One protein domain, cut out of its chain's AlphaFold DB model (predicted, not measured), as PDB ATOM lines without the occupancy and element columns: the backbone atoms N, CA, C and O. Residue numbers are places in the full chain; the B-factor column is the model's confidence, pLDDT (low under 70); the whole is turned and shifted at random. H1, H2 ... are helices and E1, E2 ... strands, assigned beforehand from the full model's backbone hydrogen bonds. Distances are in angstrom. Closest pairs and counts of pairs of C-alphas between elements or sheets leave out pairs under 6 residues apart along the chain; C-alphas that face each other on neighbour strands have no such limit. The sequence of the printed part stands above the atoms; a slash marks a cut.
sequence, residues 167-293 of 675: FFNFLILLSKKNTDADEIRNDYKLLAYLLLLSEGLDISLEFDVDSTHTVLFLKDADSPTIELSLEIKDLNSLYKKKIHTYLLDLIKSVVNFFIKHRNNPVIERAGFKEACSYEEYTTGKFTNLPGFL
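Overview. This is residues 167 to 293 of the 675 residues of an uncharacterized protein of Nematocida sp. ERTm5 (UniProt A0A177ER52). Two helices, H2 and the long H4, meet near their last residues as a narrow V, with the short H1 bridging its open side and a small three-stranded sheet covering it along H4. From the point of the V a loose arm of short helices, H5 to H7, runs out and folds back, so that H8 returns to the end of H2; this arm makes much of the length. The printed part has 127 residues, with eight named helices and three strands in the order H1 H2 E1 E2 E3 H3 H4 H5 H6 H7 H8, and its class is mostly helix. The sheet's order is E1 - E2 - E3, antiparallel throughout. The whole is only just loose, close to compact, with a radius of gyration of the C-alphas of 17.1 A and spans of 52 by 36 by 30 A.

Along the chain. Find C-alpha 167 at (-82.129, 82.195, 33.906); from there H1 runs through residues 167 to 175, 12.6 A. H2 follows at residues 186 to 198, 18.4 A long. E1, residues 205 to 210, covers 16.5 A, E2, residues 213 to 218, covers 16.1 A, and E3 is residues 229 to 231. H3 is residues 235 to 238. Look next for C-alpha 241 at (-87.203, 65.926, 37.766), where H4 begins; it runs for 30.7 A to residue 261. Four short helices come after it: H5 at residues 265 to 269, H6 at 278 to 282, H7 at 285 to 288 and H8 at 290 to 293, which ends at C-alpha 293, (-84.758, 93.341, 28.545).

Arrangement. Begin at H2, the hub, which touches H1, H4 and H8. With residues 186 to 187 alone it touches H1, at a steep tilt of 51 degrees, opposite ways; the closest C-alphas are those of Leu 171 and Asp 187, 5.3 A apart. Its residues 194 to 198 alone touch residues 255 to 261 of H4, the closest C-alphas being those of Leu 197 and Phe 258, 5.9 A. H2 and H4 run the same way at a tilt of 37 degrees, only just steep. H2 and H8 only just touch, with 3 pairs of C-alphas within 8 A; Ser 198 and Gly 291 have the closest, at 5.1 A. H1 and H4 are close but not clearly touching, about perpendicular at 85 degrees, with the C-alphas of Phe 167 and Ile 251 closest at 7.2 A. The strands form a meander, each the antiparallel neighbour of the one before. In the hairpin of E1 and E2, look at N 206 and O 217, 2.9 A apart and within hydrogen-bond range; in the hairpin of E2 and E3, N 230 and O 216 are 3.4 A apart. With H4 on one face, the sheet makes two layers, a helix over strands. H4 lies over E1 and E2 at a height over the sheet of 10.1 A and runs along the strands, at 20 degrees to E1 on the local plane; the closest C-alphas of H4 and E1 are those of Ile 259 and Leu 205, 7.5 A. H2 only grazes the sheet, with residues 186 to 193. H3 and H4 are close but not clearly touching, at 6.5 A between the C-alphas of Leu 235 and His 244. H5 and H4 are only just apart, with 8.3 A between their closest C-alphas. H6 and H7 meet only through their link, and H7 and H8 are close but not clearly touching. Every O i to N i+4 pair is within hydrogen-bond range in H1, H2, H4, H5 and H6; H3, H7 and H8 are too short for such a pair.

Size, cuts and confidence. The two C-alphas farthest apart are those of Thr 212 and Glu 279, at 52.7 A. The printed part has no cut, and no link is long. Mean pLDDT of the printed part is 71.4; in this model 60 residues are under 70, among them residues 176 to 184, 208 to 247 and 276 to 284.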
ATOM      1  N   PHE A 167     -82.682  81.995  35.246       72.62
ATOM      2  CA  PHE A 167     -82.129  82.195  33.906       72.62
ATOM      3  C   PHE A 167     -80.607  82.430  33.950       72.62
ATOM      4  O   PHE A 167     -79.871  81.923  33.109       72.62
ATOM      5  N   PHE A 168     -80.114  83.085  35.006       75.12
ATOM      6  CA  PHE A 168     -78.681  83.313  35.223       75.12
ATOM      7  C   PHE A 168     -77.933  82.010  35.497       75.12
ATOM      8  O   PHE A 168     -76.915  81.717  34.871       75.12
ATOM      9  N   ASN A 169     -78.488  81.177  36.379       68.62
ATOM     10  CA  ASN A 169     -77.955  79.848  36.656       68.62
ATOM     11  C   ASN A 169     -77.957  78.967  35.403       68.62
ATOM     12  O   ASN A 169     -77.013  78.208  35.196       68.62
ATOM     13  N   PHE A 170     -78.980  79.082  34.552       73.88
ATOM     14  CA  PHE A 170     -79.011  78.380  33.272       73.88
ATOM     15  C   PHE A 170     -77.848  78.797  32.363       73.88
ATOM     16  O   PHE A 170     -77.118  77.931  31.890       73.88
ATOM     17  N   LEU A 171     -77.606  80.096  32.183       78.50
ATOM     18  CA  LEU A 171     -76.477  80.578  31.383       78.50
ATOM     19  C   LEU A 171     -75.120  80.164  31.971       78.50
ATOM     20  O   LEU A 171     -74.212  79.805  31.228       78.50
ATOM     21  N   ILE A 172     -74.969  80.144  33.301       73.81
ATOM     22  CA  ILE A 172     -73.764  79.586  33.940       73.81
ATOM     23  C   ILE A 172     -73.576  78.114  33.560       73.81
ATOM     24  O   ILE A 172     -72.457  77.699  33.267       73.81
ATOM     25  N   LEU A 173     -74.638  77.311  33.564       69.50
ATOM     26  CA  LEU A 173     -74.538  75.909  33.158       69.50
ATOM     27  C   LEU A 173     -74.135  75.778  31.687       69.50
ATOM     28  O   LEU A 173     -73.291  74.944  31.378       69.50
ATOM     29  N   LEU A 174     -74.661  76.640  30.810       72.25
ATOM     30  CA  LEU A 174     -74.244  76.683  29.406       72.25
ATOM     31  C   LEU A 174     -72.756  77.003  29.252       72.25
ATOM     32  O   LEU A 174     -72.074  76.340  28.475       72.25
ATOM     33  N   SER A 175     -72.238  77.952  30.036       74.44
ATOM     34  CA  SER A 175     -70.822  78.335  29.975       74.44
ATOM     35  C   SER A 175     -69.861  77.194  30.331       74.44
ATOM     36  O   SER A 175     -68.735  77.168  29.846       74.44
ATOM     37  N   LYS A 176     -70.296  76.229  31.154       67.56
ATOM     38  CA  LYS A 176     -69.460  75.113  31.634       67.56
ATOM     39  C   LYS A 176     -69.353  73.942  30.656       67.56
ATOM     40  O   LYS A 176     -68.529  73.064  30.884       67.56
ATOM     41  N   LYS A 177     -70.199  73.889  29.620       62.22
ATOM     42  CA  LYS A 177     -70.245  72.767  28.667       62.22
ATOM     43  C   LYS A 177     -69.189  72.879  27.560       62.22
ATOM     44  O   LYS A 177     -68.877  71.881  26.923       62.22
ATOM     45  N   ASN A 178     -68.619  74.064  27.351       57.31
ATOM     46  CA  ASN A 178     -67.547  74.257  26.383       57.31
ATOM     47  C   ASN A 178     -66.214  73.840  27.019       57.31
ATOM     48  O   ASN A 178     -65.682  74.549  27.872       57.31
ATOM     49  N   THR A 179     -65.705  72.667  26.640       48.44
ATOM     50  CA  THR A 179     -64.392  72.148  27.067       48.44
ATOM     51  C   THR A 179     -63.264  72.470  26.090       48.44
ATOM     52  O   THR A 179     -62.105  72.439  26.496       48.44
ATOM     53  N   ASP A 180     -63.587  72.824  24.846       55.44
ATOM     54  CA  ASP A 180     -62.593  73.141  23.824       55.44
ATOM     55  C   ASP A 180     -62.318  74.648  23.799       55.44
ATOM     56  O   ASP A 180     -63.234  75.466  23.696       55.44
ATOM     57  N   ALA A 181     -61.039  75.013  23.925       51.72
ATOM     58  CA  ALA A 181     -60.584  76.395  24.085       51.72
ATOM     59  C   ALA A 181     -60.902  77.307  22.881       51.72
ATOM     60  O   ALA A 181     -60.902  78.527  23.037       51.72
ATOM     61  N   ASP A 182     -61.211  76.719  21.721       50.88
ATOM     62  CA  ASP A 182     -61.388  77.425  20.449       50.88
ATOM     63  C   ASP A 182     -62.864  77.616  20.038       50.88
ATOM     64  O   ASP A 182     -63.142  78.284  19.041       50.88
ATOM     65  N   GLU A 183     -63.838  77.067  20.782       63.84
ATOM     66  CA  GLU A 183     -65.258  77.171  20.414       63.84
ATOM     67  C   GLU A 183     -65.990  78.311  21.145       63.84
ATOM     68  O   GLU A 183     -65.964  78.428  22.375       63.84
ATOM     69  N   ILE A 184     -66.726  79.131  20.382       65.62
ATOM     70  CA  ILE A 184     -67.545  80.226  20.915       65.62
ATOM     71  C   ILE A 184     -68.496  79.705  22.005       65.62
ATOM     72  O   ILE A 184     -69.279  78.771  21.806       65.62
ATOM     73  N   ARG A 185     -68.465  80.380  23.154       77.75
ATOM     74  CA  ARG A 185     -69.290  80.124  24.339       77.75
ATOM     75  C   ARG A 185     -70.790  80.065  24.043       77.75
ATOM     76  O   ARG A 185     -71.372  81.025  23.541       77.75
ATOM     77  N   ASN A 186     -71.439  78.959  24.413       78.38
ATOM     78  CA  ASN A 186     -72.868  78.730  24.155       78.38
ATOM     79  C   ASN A 186     -73.794  79.736  24.859       78.38
ATOM     80  O   ASN A 186     -74.835  80.108  24.315       78.38
ATOM     81  N   ASP A 187     -73.412  80.219  26.042       83.19
ATOM     82  CA  ASP A 187     -74.105  81.309  26.730       83.19
ATOM     83  C   ASP A 187     -74.034  82.622  25.938       83.19
ATOM     84  O   ASP A 187     -75.046  83.308  25.797       83.19
ATOM     85  N   TYR A 188     -72.876  82.941  25.350       88.19
ATOM     86  CA  TYR A 188     -72.715  84.129  24.506       88.19
ATOM     87  C   TYR A 188     -73.462  83.993  23.183       88.19
ATOM     88  O   TYR A 188     -74.128  84.948  22.790       88.19
ATOM     89  N   LYS A 189     -73.439  82.814  22.545       86.06
ATOM     90  CA  LYS A 189     -74.244  82.535  21.342       86.06
ATOM     91  C   LYS A 189     -75.730  82.786  21.612       86.06
ATOM     92  O   LYS A 189     -76.361  83.548  20.886       86.06
ATOM     93  N   LEU A 190     -76.285  82.208  22.685       86.25
ATOM     94  CA  LEU A 190     -77.695  82.400  23.039       86.25
ATOM     95  C   LEU A 190     -78.024  83.879  23.277       86.25
ATOM     96  O   LEU A 190     -78.979  84.396  22.704       86.25
ATOM     97  N   LEU A 191     -77.226  84.569  24.094       90.38
ATOM     98  CA  LEU A 191     -77.429  85.990  24.381       90.38
ATOM     99  C   LEU A 191     -77.321  86.863  23.120       90.38
ATOM    100  O   LEU A 191     -78.087  87.815  22.975       90.38
ATOM    101  N   ALA A 192     -76.416  86.527  22.199       91.38
ATOM    102  CA  ALA A 192     -76.256  87.224  20.929       91.38
ATOM    103  C   ALA A 192     -77.484  87.031  20.031       91.38
ATOM    104  O   ALA A 192     -77.984  88.004  19.474       91.38
ATOM    105  N   TYR A 193     -78.038  85.817  19.959       90.31
ATOM    106  CA  TYR A 193     -79.286  85.579  19.233       90.31
ATOM    107  C   TYR A 193     -80.463  86.360  19.817       90.31
ATOM    108  O   TYR A 193     -81.217  86.967  19.061       90.31
ATOM    109  N   LEU A 194     -80.612  86.400  21.146       92.75
ATOM    110  CA  LEU A 194     -81.670  87.192  21.785       92.75
ATOM    111  C   LEU A 194     -81.511  88.692  21.496       92.75
ATOM    112  O   LEU A 194     -82.505  89.371  21.238       92.75
ATOM    113  N   LEU A 195     -80.273  89.199  21.496       94.25
ATOM    114  CA  LEU A 195     -79.983  90.584  21.126       94.25
ATOM    115  C   LEU A 195     -80.374  90.853  19.668       94.25
ATOM    116  O   LEU A 195     -81.144  91.773  19.414       94.25
ATOM    117  N   LEU A 196     -79.915  90.032  18.724       93.44
ATOM    118  CA  LEU A 196     -80.198  90.216  17.298       93.44
ATOM    119  C   LEU A 196     -81.695  90.080  16.968       93.44
ATOM    120  O   LEU A 196     -82.215  90.868  16.180       93.44
ATOM    121  N   LEU A 197     -82.409  89.152  17.617       92.94
ATOM    122  CA  LEU A 197     -83.871  89.058  17.529       92.94
ATOM    123  C   LEU A 197     -84.550  90.332  18.043       92.94
ATOM    124  O   LEU A 197     -85.509  90.801  17.441       92.94
ATOM    125  N   SER A 198     -84.050  90.911  19.140       93.69
ATOM    126  CA  SER A 198     -84.596  92.156  19.692       93.69
ATOM    127  C   SER A 198     -84.375  93.380  18.795       93.69
ATOM    128  O   SER A 198     -85.129  94.343  18.901       93.69
ATOM    129  N   GLU A 199     -83.370  93.323  17.917       91.38
ATOM    130  CA  GLU A 199     -83.065  94.336  16.897       91.38
ATOM    131  C   GLU A 199     -83.807  94.069  15.566       91.38
ATOM    132  O   GLU A 199     -83.682  94.854  14.630       91.38
ATOM    133  N   GLY A 200     -84.592  92.984  15.471       89.50
ATOM    134  CA  GLY A 200     -85.441  92.669  14.313       89.50
ATOM    135  C   GLY A 200     -84.852  91.693  13.289       89.50
ATOM    136  O   GLY A 200     -85.446  91.481  12.226       89.50
ATOM    137  N   LEU A 201     -83.706  91.061  13.579       89.62
ATOM    138  CA  LEU A 201     -83.140  90.053  12.680       89.62
ATOM    139  C   LEU A 201     -84.009  88.789  12.677       89.62
ATOM    140  O   LEU A 201     -84.314  88.225  13.727       89.62
ATOM    141  N   ASP A 202     -84.383  88.317  11.490       86.44
ATOM    142  CA  ASP A 202     -85.215  87.123  11.333       86.44
ATOM    143  C   ASP A 202     -84.378  85.837  11.428       86.44
ATOM    144  O   ASP A 202     -83.929  85.289  10.421       86.44
ATOM    145  N   ILE A 203     -84.111  85.397  12.658       83.06
ATOM    146  CA  ILE A 203     -83.321  84.196  12.958       83.06
ATOM    147  C   ILE A 203     -84.253  83.022  13.274       83.06
ATOM    148  O   ILE A 203     -85.105  83.113  14.160       83.06
ATOM    149  N   SER A 204     -84.033  81.897  12.601       76.12
ATOM    150  CA  SER A 204     -84.783  80.657  12.795       76.12
ATOM    151  C   SER A 204     -84.194  79.828  13.949       76.12
ATOM    152  O   SER A 204     -83.188  79.130  13.812       76.12
ATOM    153  N   LEU A 205     -84.829  79.927  15.120       77.19
ATOM    154  CA  LEU A 205     -84.537  79.127  16.314       77.19
ATOM    155  C   LEU A 205     -85.694  78.160  16.579       77.19
ATOM    156  O   LEU A 205     -86.844  78.587  16.671       77.19
ATOM    157  N   GLU A 206     -85.391  76.875  16.758       73.81
ATOM    158  CA  GLU A 206     -86.390  75.833  16.995       73.81
ATOM    159  C   GLU A 206     -85.999  74.935  18.169       73.81
ATOM    160  O   GLU A 206     -84.847  74.535  18.332       73.81
ATOM    161  N   PHE A 207     -86.985  74.575  18.985       71.94
ATOM    162  CA  PHE A 207     -86.814  73.547  20.003       71.94
ATOM    163  C   PHE A 207     -87.206  72.196  19.422       71.94
ATOM    164  O   PHE A 207     -88.351  72.026  19.007       71.94
ATOM    165  N   ASP A 208     -86.296  71.232  19.480       69.12
ATOM    166  CA  ASP A 208     -86.615  69.831  19.251       69.12
ATOM    167  C   ASP A 208     -86.757  69.113  20.597       69.12
ATOM    168  O   ASP A 208     -86.000  69.347  21.551       69.12
ATOM    169  N   VAL A 209     -87.790  68.289  20.709       59.88
ATOM    170  CA  VAL A 209     -88.145  67.597  21.945       59.88
ATOM    171  C   VAL A 209     -88.296  66.123  21.630       59.88
ATOM    172  O   VAL A 209     -89.371  65.670  21.248       59.88
ATOM    173  N   ASP A 210     -87.235  65.370  21.885       55.72
ATOM    174  CA  ASP A 210     -87.335  63.926  21.999       55.72
ATOM    175  C   ASP A 210     -87.856  63.545  23.389       55.72
ATOM    176  O   ASP A 210     -87.645  64.250  24.381       55.72
ATOM    177  N   SER A 211     -88.524  62.391  23.473       45.34
ATOM    178  CA  SER A 211     -89.196  61.873  24.683       45.34
ATOM    179  C   SER A 211     -88.333  61.844  25.960       45.34
ATOM    180  O   SER A 211     -88.862  61.769  27.073       45.34
ATOM    181  N   THR A 212     -87.012  61.957  25.823       48.19
ATOM    182  CA  THR A 212     -86.039  62.015  26.915       48.19
ATOM    183  C   THR A 212     -85.137  63.256  26.889       48.19
ATOM    184  O   THR A 212     -84.463  63.510  27.895       48.19
ATOM    185  N   HIS A 213     -85.081  64.026  25.789       54.41
ATOM    186  CA  HIS A 213     -84.071  65.068  25.529       54.41
ATOM    187  C   HIS A 213     -84.710  66.297  24.878       54.41
ATOM    188  O   HIS A 213     -85.296  66.202  23.810       54.41
ATOM    189  N   THR A 214     -84.586  67.470  25.500       57.62
ATOM    190  CA  THR A 214     -84.879  68.738  24.813       57.62
ATOM    191  C   THR A 214     -83.571  69.332  24.327       57.62
ATOM    192  O   THR A 214     -82.661  69.525  25.140       57.62
ATOM    193  N   VAL A 215     -83.507  69.631  23.029       62.16
ATOM    194  CA  VAL A 215     -82.385  70.322  22.398       62.16
ATOM    195  C   VAL A 215     -82.903  71.585  21.716       62.16
ATOM    196  O   VAL A 215     -83.840  71.541  20.928       62.16
ATOM    197  N   LEU A 216     -82.339  72.742  22.066       65.19
ATOM    198  CA  LEU A 216     -82.549  73.969  21.292       65.19
ATOM    199  C   LEU A 216     -81.571  73.939  20.126       65.19
ATOM    200  O   LEU A 216     -80.372  73.833  20.386       65.19
ATOM    201  N   PHE A 217     -82.089  74.044  18.905       67.81
ATOM    202  CA  PHE A 217     -81.324  74.126  17.672       67.81
ATOM    203  C   PHE A 217     -81.520  75.485  17.003       67.81
ATOM    204  O   PHE A 217     -82.617  76.047  16.974       67.81
ATOM    205  N   LEU A 218     -80.447  75.994  16.410       63.59
ATOM    206  CA  LEU A 218     -80.564  76.954  15.321       63.59
ATOM    207  C   LEU A 218     -80.752  76.146  14.033       63.59
ATOM    208  O   LEU A 218     -79.931  75.278  13.743       63.59
ATOM    209  N   LYS A 219     -81.824  76.403  13.283       60.03
ATOM    210  CA  LYS A 219     -81.975  75.875  11.925       60.03
ATOM    211  C   LYS A 219     -81.899  77.047  10.977       60.03
ATOM    212  O   LYS A 219     -82.848  77.816  10.910       60.03
ATOM    213  N   ASP A 220     -80.807  77.189  10.242       53.41
ATOM    214  CA  ASP A 220     -80.865  78.049   9.067       53.41
ATOM    215  C   ASP A 220     -81.582  77.290   7.947       53.41
ATOM    216  O   ASP A 220     -81.354  76.094   7.761       53.41
ATOM    217  N   ALA A 221     -82.476  77.958   7.220       46.56
ATOM    218  CA  ALA A 221     -83.222  77.313   6.136       46.56
ATOM    219  C   ALA A 221     -82.290  76.859   4.993       46.56
ATOM    220  O   ALA A 221     -82.615  75.915   4.276       46.56
ATOM    221  N   ASP A 222     -81.113  77.488   4.887       45.66
ATOM    222  CA  ASP A 222     -80.158  77.312   3.792       45.66
ATOM    223  C   ASP A 222     -78.915  76.477   4.172       45.66
ATOM    224  O   ASP A 222     -78.044  76.245   3.331       45.66
ATOM    225  N   SER A 223     -78.794  75.998   5.420       41.66
ATOM    226  CA  SER A 223     -77.632  75.212   5.870       41.66
ATOM    227  C   SER A 223     -77.938  74.345   7.101       41.66
ATOM    228  O   SER A 223     -78.567  74.823   8.048       41.66
ATOM    229  N   PRO A 224     -77.434  73.096   7.183       41.91
ATOM    230  CA  PRO A 224     -77.521  72.280   8.388       41.91
ATOM    231  C   PRO A 224     -76.467  72.738   9.407       41.91
ATOM    232  O   PRO A 224     -75.549  71.995   9.742       41.91
ATOM    233  N   THR A 225     -76.548  73.975   9.900       46.16
ATOM    234  CA  THR A 225     -75.663  74.436  10.981       46.16
ATOM    235  C   THR A 225     -76.406  74.421  12.309       46.16
ATOM    236  O   THR A 225     -77.013  75.397  12.736       46.16
ATOM    237  N   ILE A 226     -76.307  73.272  12.980       52.06
ATOM    238  CA  ILE A 226     -76.656  73.054  14.389       52.06
ATOM    239  C   ILE A 226     -75.618  73.786  15.266       52.06
ATOM    240  O   ILE A 226     -74.804  73.187  15.956       52.06
ATOM    241  N   GLU A 227     -75.565  75.115  15.179       54.00
ATOM    242  CA  GLU A 227     -74.509  75.913  15.825       54.00
ATOM    243  C   GLU A 227     -74.727  76.096  17.336       54.00
ATOM    244  O   GLU A 227     -73.796  76.375  18.100       54.00
ATOM    245  N   LEU A 228     -75.972  75.917  17.768       58.09
ATOM    246  CA  LEU A 228     -76.380  75.881  19.158       58.09
ATOM    247  C   LEU A 228     -77.073  74.533  19.366       58.09
ATOM    248  O   LEU A 228     -78.152  74.331  18.827       58.09
ATOM    249  N   SER A 229     -76.430  73.603  20.076       56.53
ATOM    250  CA  SER A 229     -77.011  72.311  20.467       56.53
ATOM    251  C   SER A 229     -77.027  72.221  21.987       56.53
ATOM    252  O   SER A 229     -76.031  71.897  22.643       56.53
ATOM    253  N   LEU A 230     -78.166  72.576  22.575       58.44
ATOM    254  CA  LEU A 230     -78.332  72.578  24.025       58.44
ATOM    255  C   LEU A 230     -78.971  71.283  24.502       58.44
ATOM    256  O   LEU A 230     -80.171  71.235  24.727       58.44
ATOM    257  N   GLU A 231     -78.179  70.231  24.680       56.91
ATOM    258  CA  GLU A 231     -78.696  68.992  25.261       56.91
ATOM    259  C   GLU A 231     -78.941  69.149  26.768       56.91
ATOM    260  O   GLU A 231     -78.013  69.187  27.578       56.91
ATOM    261  N   ILE A 232     -80.214  69.248  27.147       56.50
ATOM    262  CA  ILE A 232     -80.656  69.490  28.524       56.50
ATOM    263  C   ILE A 232     -80.845  68.136  29.236       56.50
ATOM    264  O   ILE A 232     -81.897  67.836  29.781       56.50
ATOM    265  N   LYS A 233     -79.831  67.261  29.211       50.84
ATOM    266  CA  LYS A 233     -79.813  65.991  29.976       50.84
ATOM    267  C   LYS A 233     -79.203  66.164  31.367       50.84
ATOM    268  O   LYS A 233     -79.732  65.638  32.345       50.84
ATOM    269  N   ASP A 234     -78.128  66.943  31.464       46.88
ATOM    270  CA  ASP A 234     -77.256  66.993  32.649       46.88
ATOM    271  C   ASP A 234     -77.837  67.791  33.819       46.88
ATOM    272  O   ASP A 234     -77.465  67.590  34.977       46.88
ATOM    273  N   LEU A 235     -78.841  68.627  33.547       49.19
ATOM    274  CA  LEU A 235     -79.647  69.305  34.566       49.19
ATOM    275  C   LEU A 235     -80.383  68.315  35.497       49.19
ATOM    276  O   LEU A 235     -80.711  68.687  36.625       49.19
ATOM    277  N   ASN A 236     -80.611  67.065  35.061       44.88
ATOM    278  CA  ASN A 236     -81.211  66.007  35.888       44.88
ATOM    279  C   ASN A 236     -80.313  65.554  37.053       44.88
ATOM    280  O   ASN A 236     -80.833  65.049  38.045       44.88
ATOM    281  N   SER A 237     -78.990  65.728  36.956       49.59
ATOM    282  CA  SER A 237     -78.046  65.307  38.008       49.59
ATOM    283  C   SER A 237     -78.052  66.235  39.234       49.59
ATOM    284  O   SER A 237     -77.793  65.789  40.349       49.59
ATOM    285  N   LEU A 238     -78.389  67.517  39.042       47.66
ATOM    286  CA  LEU A 238     -78.351  68.559  40.078       47.66
ATOM    287  C   LEU A 238     -79.735  68.925  40.634       47.66
ATOM    288  O   LEU A 238     -79.836  69.420  41.758       47.66
ATOM    289  N   TYR A 239     -80.810  68.682  39.877       50.03
ATOM    290  CA  TYR A 239     -82.163  69.103  40.239       50.03
ATOM    291  C   TYR A 239     -83.181  67.967  40.089       50.03
ATOM    292  O   TYR A 239     -83.189  67.230  39.110       50.03
ATOM    293  N   LYS A 240     -84.107  67.853  41.055       53.91
ATOM    294  CA  LYS A 240     -85.235  66.903  40.991       53.91
ATOM    295  C   LYS A 240     -86.010  67.082  39.673       53.91
ATOM    296  O   LYS A 240     -86.294  68.216  39.294       53.91
ATOM    297  N   LYS A 241     -86.469  65.983  39.057       55.53
ATOM    298  CA  LYS A 241     -87.203  65.926  37.766       55.53
ATOM    299  C   LYS A 241     -88.281  67.015  37.561       55.53
ATOM    300  O   LYS A 241     -88.420  67.528  36.461       55.53
ATOM    301  N   LYS A 242     -89.011  67.428  38.610       52.38
ATOM    302  CA  LYS A 242     -90.005  68.530  38.543       52.38
ATOM    303  C   LYS A 242     -89.403  69.922  38.300       52.38
ATOM    304  O   LYS A 242     -90.025  70.740  37.637       52.38
ATOM    305  N   ILE A 243     -88.223  70.207  38.853       56.41
ATOM    306  CA  ILE A 243     -87.532  71.497  38.680       56.41
ATOM    307  C   ILE A 243     -86.973  71.589  37.259       56.41
ATOM    308  O   ILE A 243     -87.036  72.644  36.642       56.41
ATOM    309  N   HIS A 244     -86.499  70.469  36.720       58.91
ATOM    310  CA  HIS A 244     -85.991  70.373  35.357       58.91
ATOM    311  C   HIS A 244     -87.021  70.803  34.298       58.91
ATOM    312  O   HIS A 244     -86.733  71.672  33.480       58.91
ATOM    313  N   THR A 245     -88.239  70.253  34.352       63.72
ATOM    314  CA  THR A 245     -89.326  70.619  33.426       63.72
ATOM    315  C   THR A 245     -89.675  72.106  33.522       63.72
ATOM    316  O   THR A 245     -89.793  72.780  32.507       63.72
ATOM    317  N   TYR A 246     -89.739  72.650  34.739       65.31
ATOM    318  CA  TYR A 246     -90.007  74.072  34.949       65.31
ATOM    319  C   TYR A 246     -88.914  74.986  34.363       65.31
ATOM    320  O   TYR A 246     -89.226  76.018  33.772       65.31
ATOM    321  N   LEU A 247     -87.636  74.612  34.502       67.00
ATOM    322  CA  LEU A 247     -86.514  75.349  33.908       67.00
ATOM    323  C   LEU A 247     -86.605  75.368  32.379       67.00
ATOM    324  O   LEU A 247     -86.439  76.423  31.770       67.00
ATOM    325  N   LEU A 248     -86.902  74.215  31.777       70.12
ATOM    326  CA  LEU A 248     -87.095  74.076  30.335       70.12
ATOM    327  C   LEU A 248     -88.215  74.970  29.812       70.12
ATOM    328  O   LEU A 248     -88.011  75.709  28.849       70.12
ATOM    329  N   ASP A 249     -89.375  74.931  30.463       73.44
ATOM    330  CA  ASP A 249     -90.529  75.742  30.077       73.44
ATOM    331  C   ASP A 249     -90.236  77.240  30.221       73.44
ATOM    332  O   ASP A 249     -90.644  78.044  29.381       73.44
ATOM    333  N   LEU A 250     -89.473  77.624  31.249       76.56
ATOM    334  CA  LEU A 250     -89.028  79.000  31.441       76.56
ATOM    335  C   LEU A 250     -88.130  79.464  30.290       76.56
ATOM    336  O   LEU A 250     -88.386  80.521  29.717       76.56
ATOM    337  N   ILE A 251     -87.109  78.683  29.929       78.44
ATOM    338  CA  ILE A 251     -86.169  79.033  28.852       78.44
ATOM    339  C   ILE A 251     -86.897  79.104  27.511       78.44
ATOM    340  O   ILE A 251     -86.747  80.089  26.790       78.44
ATOM    341  N   LYS A 252     -87.728  78.098  27.206       80.75
ATOM    342  CA  LYS A 252     -88.578  78.086  26.008       80.75
ATOM    343  C   LYS A 252     -89.423  79.339  25.930       80.75
ATOM    344  O   LYS A 252     -89.464  79.986  24.892       80.75
ATOM    345  N   SER A 253     -90.050  79.716  27.037       85.38
ATOM    346  CA  SER A 253     -90.873  80.915  27.085       85.38
ATOM    347  C   SER A 253     -90.084  82.194  26.814       85.38
ATOM    348  O   SER A 253     -90.589  83.043  26.087       85.38
ATOM    349  N   VAL A 254     -88.880  82.340  27.376       88.75
ATOM    350  CA  VAL A 254     -88.039  83.526  27.139       88.75
ATOM    351  C   VAL A 254     -87.610  83.586  25.675       88.75
ATOM    352  O   VAL A 254     -87.799  84.605  25.024       88.75
ATOM    353  N   VAL A 255     -87.084  82.491  25.123       88.31
ATOM    354  CA  VAL A 255     -86.632  82.445  23.722       88.31
ATOM    355  C   VAL A 255     -87.800  82.686  22.759       88.31
ATOM    356  O   VAL A 255     -87.697  83.520  21.860       88.31
ATOM    357  N   ASN A 256     -88.942  82.032  22.988       89.50
ATOM    358  CA  ASN A 256     -90.132  82.188  22.154       89.50
ATOM    359  C   ASN A 256     -90.687  83.613  22.182       89.50
ATOM    360  O   ASN A 256     -91.220  84.056  21.169       89.50
ATOM    361  N   PHE A 257     -90.548  84.345  23.291       93.44
ATOM    362  CA  PHE A 257     -90.909  85.761  23.336       93.44
ATOM    363  C   PHE A 257     -90.102  86.577  22.316       93.44
ATOM    364  O   PHE A 257     -90.691  87.277  21.491       93.44
ATOM    365  N   PHE A 258     -88.770  86.451  22.311       93.38
ATOM    366  CA  PHE A 258     -87.923  87.190  21.367       93.38
ATOM    367  C   PHE A 258     -88.185  86.773  19.916       93.38
ATOM    368  O   PHE A 258     -88.265  87.634  19.045       93.38
ATOM    369  N   ILE A 259     -88.414  85.480  19.657       90.50
ATOM    370  CA  ILE A 259     -88.807  84.999  18.325       90.50
ATOM    371  C   ILE A 259     -90.140  85.628  17.908       90.50
ATOM    372  O   ILE A 259     -90.228  86.243  16.845       90.50
ATOM    373  N   LYS A 260     -91.182  85.513  18.740       91.38
ATOM    374  CA  LYS A 260     -92.537  86.006  18.451       91.38
ATOM    375  C   LYS A 260     -92.565  87.514  18.201       91.38
ATOM    376  O   LYS A 260     -93.342  87.975  17.366       91.38
ATOM    377  N   HIS A 261     -91.733  88.277  18.911       91.94
ATOM    378  CA  HIS A 261     -91.804  89.737  18.920       91.94
ATOM    379  C   HIS A 261     -90.718  90.469  18.121       91.94
ATOM    380  O   HIS A 261     -90.751  91.698  18.095       91.94
ATOM    381  N   ARG A 262     -89.832  89.757  17.407       89.69
ATOM    382  CA  ARG A 262     -88.721  90.343  16.626       89.69
ATOM    383  C   ARG A 262     -89.129  91.460  15.658       89.69
ATOM    384  O   ARG A 262     -88.518  92.514  15.653       89.69
ATOM    385  N   ASN A 263     -90.210  91.259  14.902       85.94
ATOM    386  CA  ASN A 263     -90.741  92.222  13.928       85.94
ATOM    387  C   ASN A 263     -92.217  92.529  14.208       85.94
ATOM    388  O   ASN A 263     -93.041  92.571  13.298       85.94
ATOM    389  N   ASN A 264     -92.590  92.649  15.488       87.69
ATOM    390  CA  ASN A 264     -93.993  92.808  15.848       87.69
ATOM    391  C   ASN A 264     -94.487  94.249  15.582       87.69
ATOM    392  O   ASN A 264     -94.081  95.170  16.296       87.69
ATOM    393  N   PRO A 265     -95.432  94.452  14.643       86.50
ATOM    394  CA  PRO A 265     -95.924  95.783  14.280       86.50
ATOM    395  C   PRO A 265     -96.681  96.494  15.414       86.50
ATOM    396  O   PRO A 265     -96.909  97.699  15.346       86.50
ATOM    397  N   VAL A 266     -97.096  95.771  16.459       86.62
ATOM    398  CA  VAL A 266     -97.725  96.336  17.664       86.62
ATOM    399  C   VAL A 266     -96.754  97.236  18.426       86.62
ATOM    400  O   VAL A 266     -97.180  98.251  18.969       86.62
ATOM    401  N   ILE A 267     -95.460  96.895  18.443       86.44
ATOM    402  CA  ILE A 267     -94.417  97.662  19.142       86.44
ATOM    403  C   ILE A 267     -94.310  99.061  18.523       86.44
ATOM    404  O   ILE A 267     -94.417 100.067  19.228       86.44
ATOM    405  N   GLU A 268     -94.195  99.121  17.194       84.38
ATOM    406  CA  GLU A 268     -94.145 100.375  16.442       84.38
ATOM    407  C   GLU A 268     -95.448 101.174  16.597       84.38
ATOM    408  O   GLU A 268     -95.415 102.356  16.940       84.38
ATOM    409  N   ARG A 269     -96.610 100.522  16.446       81.12
ATOM    410  CA  ARG A 269     -97.929 101.168  16.583       81.12
ATOM    411  C   ARG A 269     -98.199 101.726  17.982       81.12
ATOM    412  O   ARG A 269     -98.859 102.756  18.105       81.12
ATOM    413  N   ALA A 270     -97.678 101.095  19.035       77.12
ATOM    414  CA  ALA A 270     -97.747 101.607  20.408       77.12
ATOM    415  C   ALA A 270     -96.799 102.802  20.658       77.12
ATOM    416  O   ALA A 270     -96.873 103.477  21.698       77.12
ATOM    417  N   GLY A 271     -95.906 103.081  19.705       81.00
ATOM    418  CA  GLY A 271     -94.852 104.079  19.824       81.00
ATOM    419  C   GLY A 271     -93.750 103.648  20.788       81.00
ATOM    420  O   GLY A 271     -93.125 104.504  21.414       81.00
ATOM    421  N   PHE A 272     -93.541 102.341  20.969       86.25
ATOM    422  CA  PHE A 272     -92.391 101.838  21.710       86.25
ATOM    423  C   PHE A 272     -91.174 101.928  20.799       86.25
ATOM    424  O   PHE A 272     -91.054 101.206  19.817       86.25
ATOM    425  N   LYS A 273     -90.282 102.856  21.124       84.56
ATOM    426  CA  LYS A 273     -89.034 103.087  20.405       84.56
ATOM    427  C   LYS A 273     -87.989 103.648  21.355       84.56
ATOM    428  O   LYS A 273     -88.323 104.125  22.444       84.56
ATOM    429  N   GLU A 274     -86.726 103.566  20.951       81.25
ATOM    430  CA  GLU A 274     -85.668 104.318  21.615       81.25
ATOM    431  C   GLU A 274     -85.985 105.814  21.498       81.25
ATOM    432  O   GLU A 274     -86.463 106.275  20.460       81.25
ATOM    433  N   ALA A 275     -85.784 106.566  22.578       70.31
ATOM    434  CA  ALA A 275     -86.097 107.988  22.582       70.31
ATOM    435  C   ALA A 275     -85.047 108.774  21.793       70.31
ATOM    436  O   ALA A 275     -83.856 108.656  22.062       70.31
ATOM    437  N   CYS A 276     -85.470 109.635  20.876       69.25
ATOM    438  CA  CYS A 276     -84.575 110.546  20.159       69.25
ATOM    439  C   CYS A 276     -84.653 111.984  20.696       69.25
ATOM    440  O   CYS A 276     -83.944 112.867  20.224       69.25
ATOM    441  N   SER A 277     -85.497 112.239  21.693       62.16
ATOM    442  CA  SER A 277     -85.618 113.535  22.360       62.16
ATOM    443  C   SER A 277     -85.918 113.361  23.847       62.16
ATOM    444  O   SER A 277     -86.352 112.292  24.288       62.16
ATOM    445  N   TYR A 278     -85.729 114.431  24.623       60.50
ATOM    446  CA  TYR A 278     -86.106 114.437  26.037       60.50
ATOM    447  C   TYR A 278     -87.609 114.192  26.232       60.50
ATOM    448  O   TYR A 278     -88.001 113.441  27.119       60.50
ATOM    449  N   GLU A 279     -88.455 114.759  25.367       63.62
ATOM    450  CA  GLU A 279     -89.905 114.546  25.409       63.62
ATOM    451  C   GLU A 279     -90.249 113.060  25.250       63.62
ATOM    452  O   GLU A 279     -90.954 112.495  26.084       63.62
ATOM    453  N   GLU A 280     -89.671 112.389  24.250       63.62
ATOM    454  CA  GLU A 280     -89.863 110.951  24.041       63.62
ATOM    455  C   GLU A 280     -89.316 110.124  25.209       63.62
ATOM    456  O   GLU A 280     -89.937 109.146  25.627       63.62
ATOM    457  N   TYR A 281     -88.184 110.536  25.774       65.00
ATOM    458  CA  TYR A 281     -87.568 109.875  26.915       65.00
ATOM    459  C   TYR A 281     -88.465 109.931  28.158       65.00
ATOM    460  O   TYR A 281     -88.688 108.898  28.796       65.00
ATOM    461  N   THR A 282     -89.049 111.096  28.460       59.97
ATOM    462  CA  THR A 282     -89.934 111.272  29.627       59.97
ATOM    463  C   THR A 282     -91.187 110.400  29.584       59.97
ATOM    464  O   THR A 282     -91.746 110.096  30.635       59.97
ATOM    465  N   THR A 283     -91.587 109.908  28.405       64.38
ATOM    466  CA  THR A 283     -92.700 108.951  28.286       64.38
ATOM    467  C   THR A 283     -92.394 107.579  28.897       64.38
ATOM    468  O   THR A 283     -93.308 106.796  29.141       64.38
ATOM    469  N   GLY A 284     -91.114 107.224  29.079       66.94
ATOM    470  CA  GLY A 284     -90.692 105.916  29.591       66.94
ATOM    471  C   GLY A 284     -90.987 104.724  28.667       66.94
ATOM    472  O   GLY A 284     -90.683 103.582  29.026       66.94
ATOM    473  N   LYS A 285     -91.544 104.951  27.469       77.88
ATOM    474  CA  LYS A 285     -91.975 103.901  26.528       77.88
ATOM    475  C   LYS A 285     -90.845 102.998  26.038       77.88
ATOM    476  O   LYS A 285     -91.076 101.814  25.807       77.88
ATOM    477  N   PHE A 286     -89.618 103.515  25.957       80.56
ATOM    478  CA  PHE A 286     -88.423 102.739  25.595       80.56
ATOM    479  C   PHE A 286     -88.186 101.538  26.532       80.56
ATOM    480  O   PHE A 286     -87.596 100.539  26.132       80.56
ATOM    481  N   THR A 287     -88.698 101.590  27.768       82.38
ATOM    482  CA  THR A 287     -88.596 100.492  28.746       82.38
ATOM    483  C   THR A 287     -89.520  99.304  28.456       82.38
ATOM    484  O   THR A 287     -89.516  98.344  29.225       82.38
ATOM    485  N   ASN A 288     -90.339  99.376  27.401       86.62
ATOM    486  CA  ASN A 288     -91.202  98.295  26.912       86.62
ATOM    487  C   ASN A 288     -90.629  97.603  25.667       86.62
ATOM    488  O   ASN A 288     -91.341  96.828  25.038       86.62
ATOM    489  N   LEU A 289     -89.389  97.900  25.264       90.12
ATOM    490  CA  LEU A 289     -88.746  97.252  24.119       90.12
ATOM    491  C   LEU A 289     -88.128  95.903  24.514       90.12
ATOM    492  O   LEU A 289     -87.506  95.827  25.575       90.12
ATOM    493  N   PRO A 290     -88.165  94.870  23.650       93.75
ATOM    494  CA  PRO A 290     -87.410  93.634  23.879       93.75
ATOM    495  C   PRO A 290     -85.912  93.908  24.091       93.75
ATOM    496  O   PRO A 290     -85.286  93.300  24.959       93.75
ATOM    497  N   GLY A 291     -85.366  94.900  23.375       91.88
ATOM    498  CA  GLY A 291     -83.991  95.377  23.539       91.88
ATOM    499  C   GLY A 291     -83.671  95.823  24.970       91.88
ATOM    500  O   GLY A 291     -82.605  95.504  25.491       91.88
ATOM    501  N   PHE A 292     -84.615  96.470  25.666       88.94
ATOM    502  CA  PHE A 292     -84.428  96.892  27.059       88.94
ATOM    503  C   PHE A 292     -84.213  95.694  27.999       88.94
ATOM    504  O   PHE A 292     -83.376  95.769  28.903       88.94
ATOM    505  N   LEU A 293     -84.920  94.576  27.770       89.94
ATOM    506  CA  LEU A 293     -84.758  93.341  28.545       89.94
ATOM    507  C   LEU A 293     -83.357  92.765  28.366       89.94
ATOM    508  O   LEU A 293     -82.625  92.593  29.337       89.94
TER     509      LEU A 293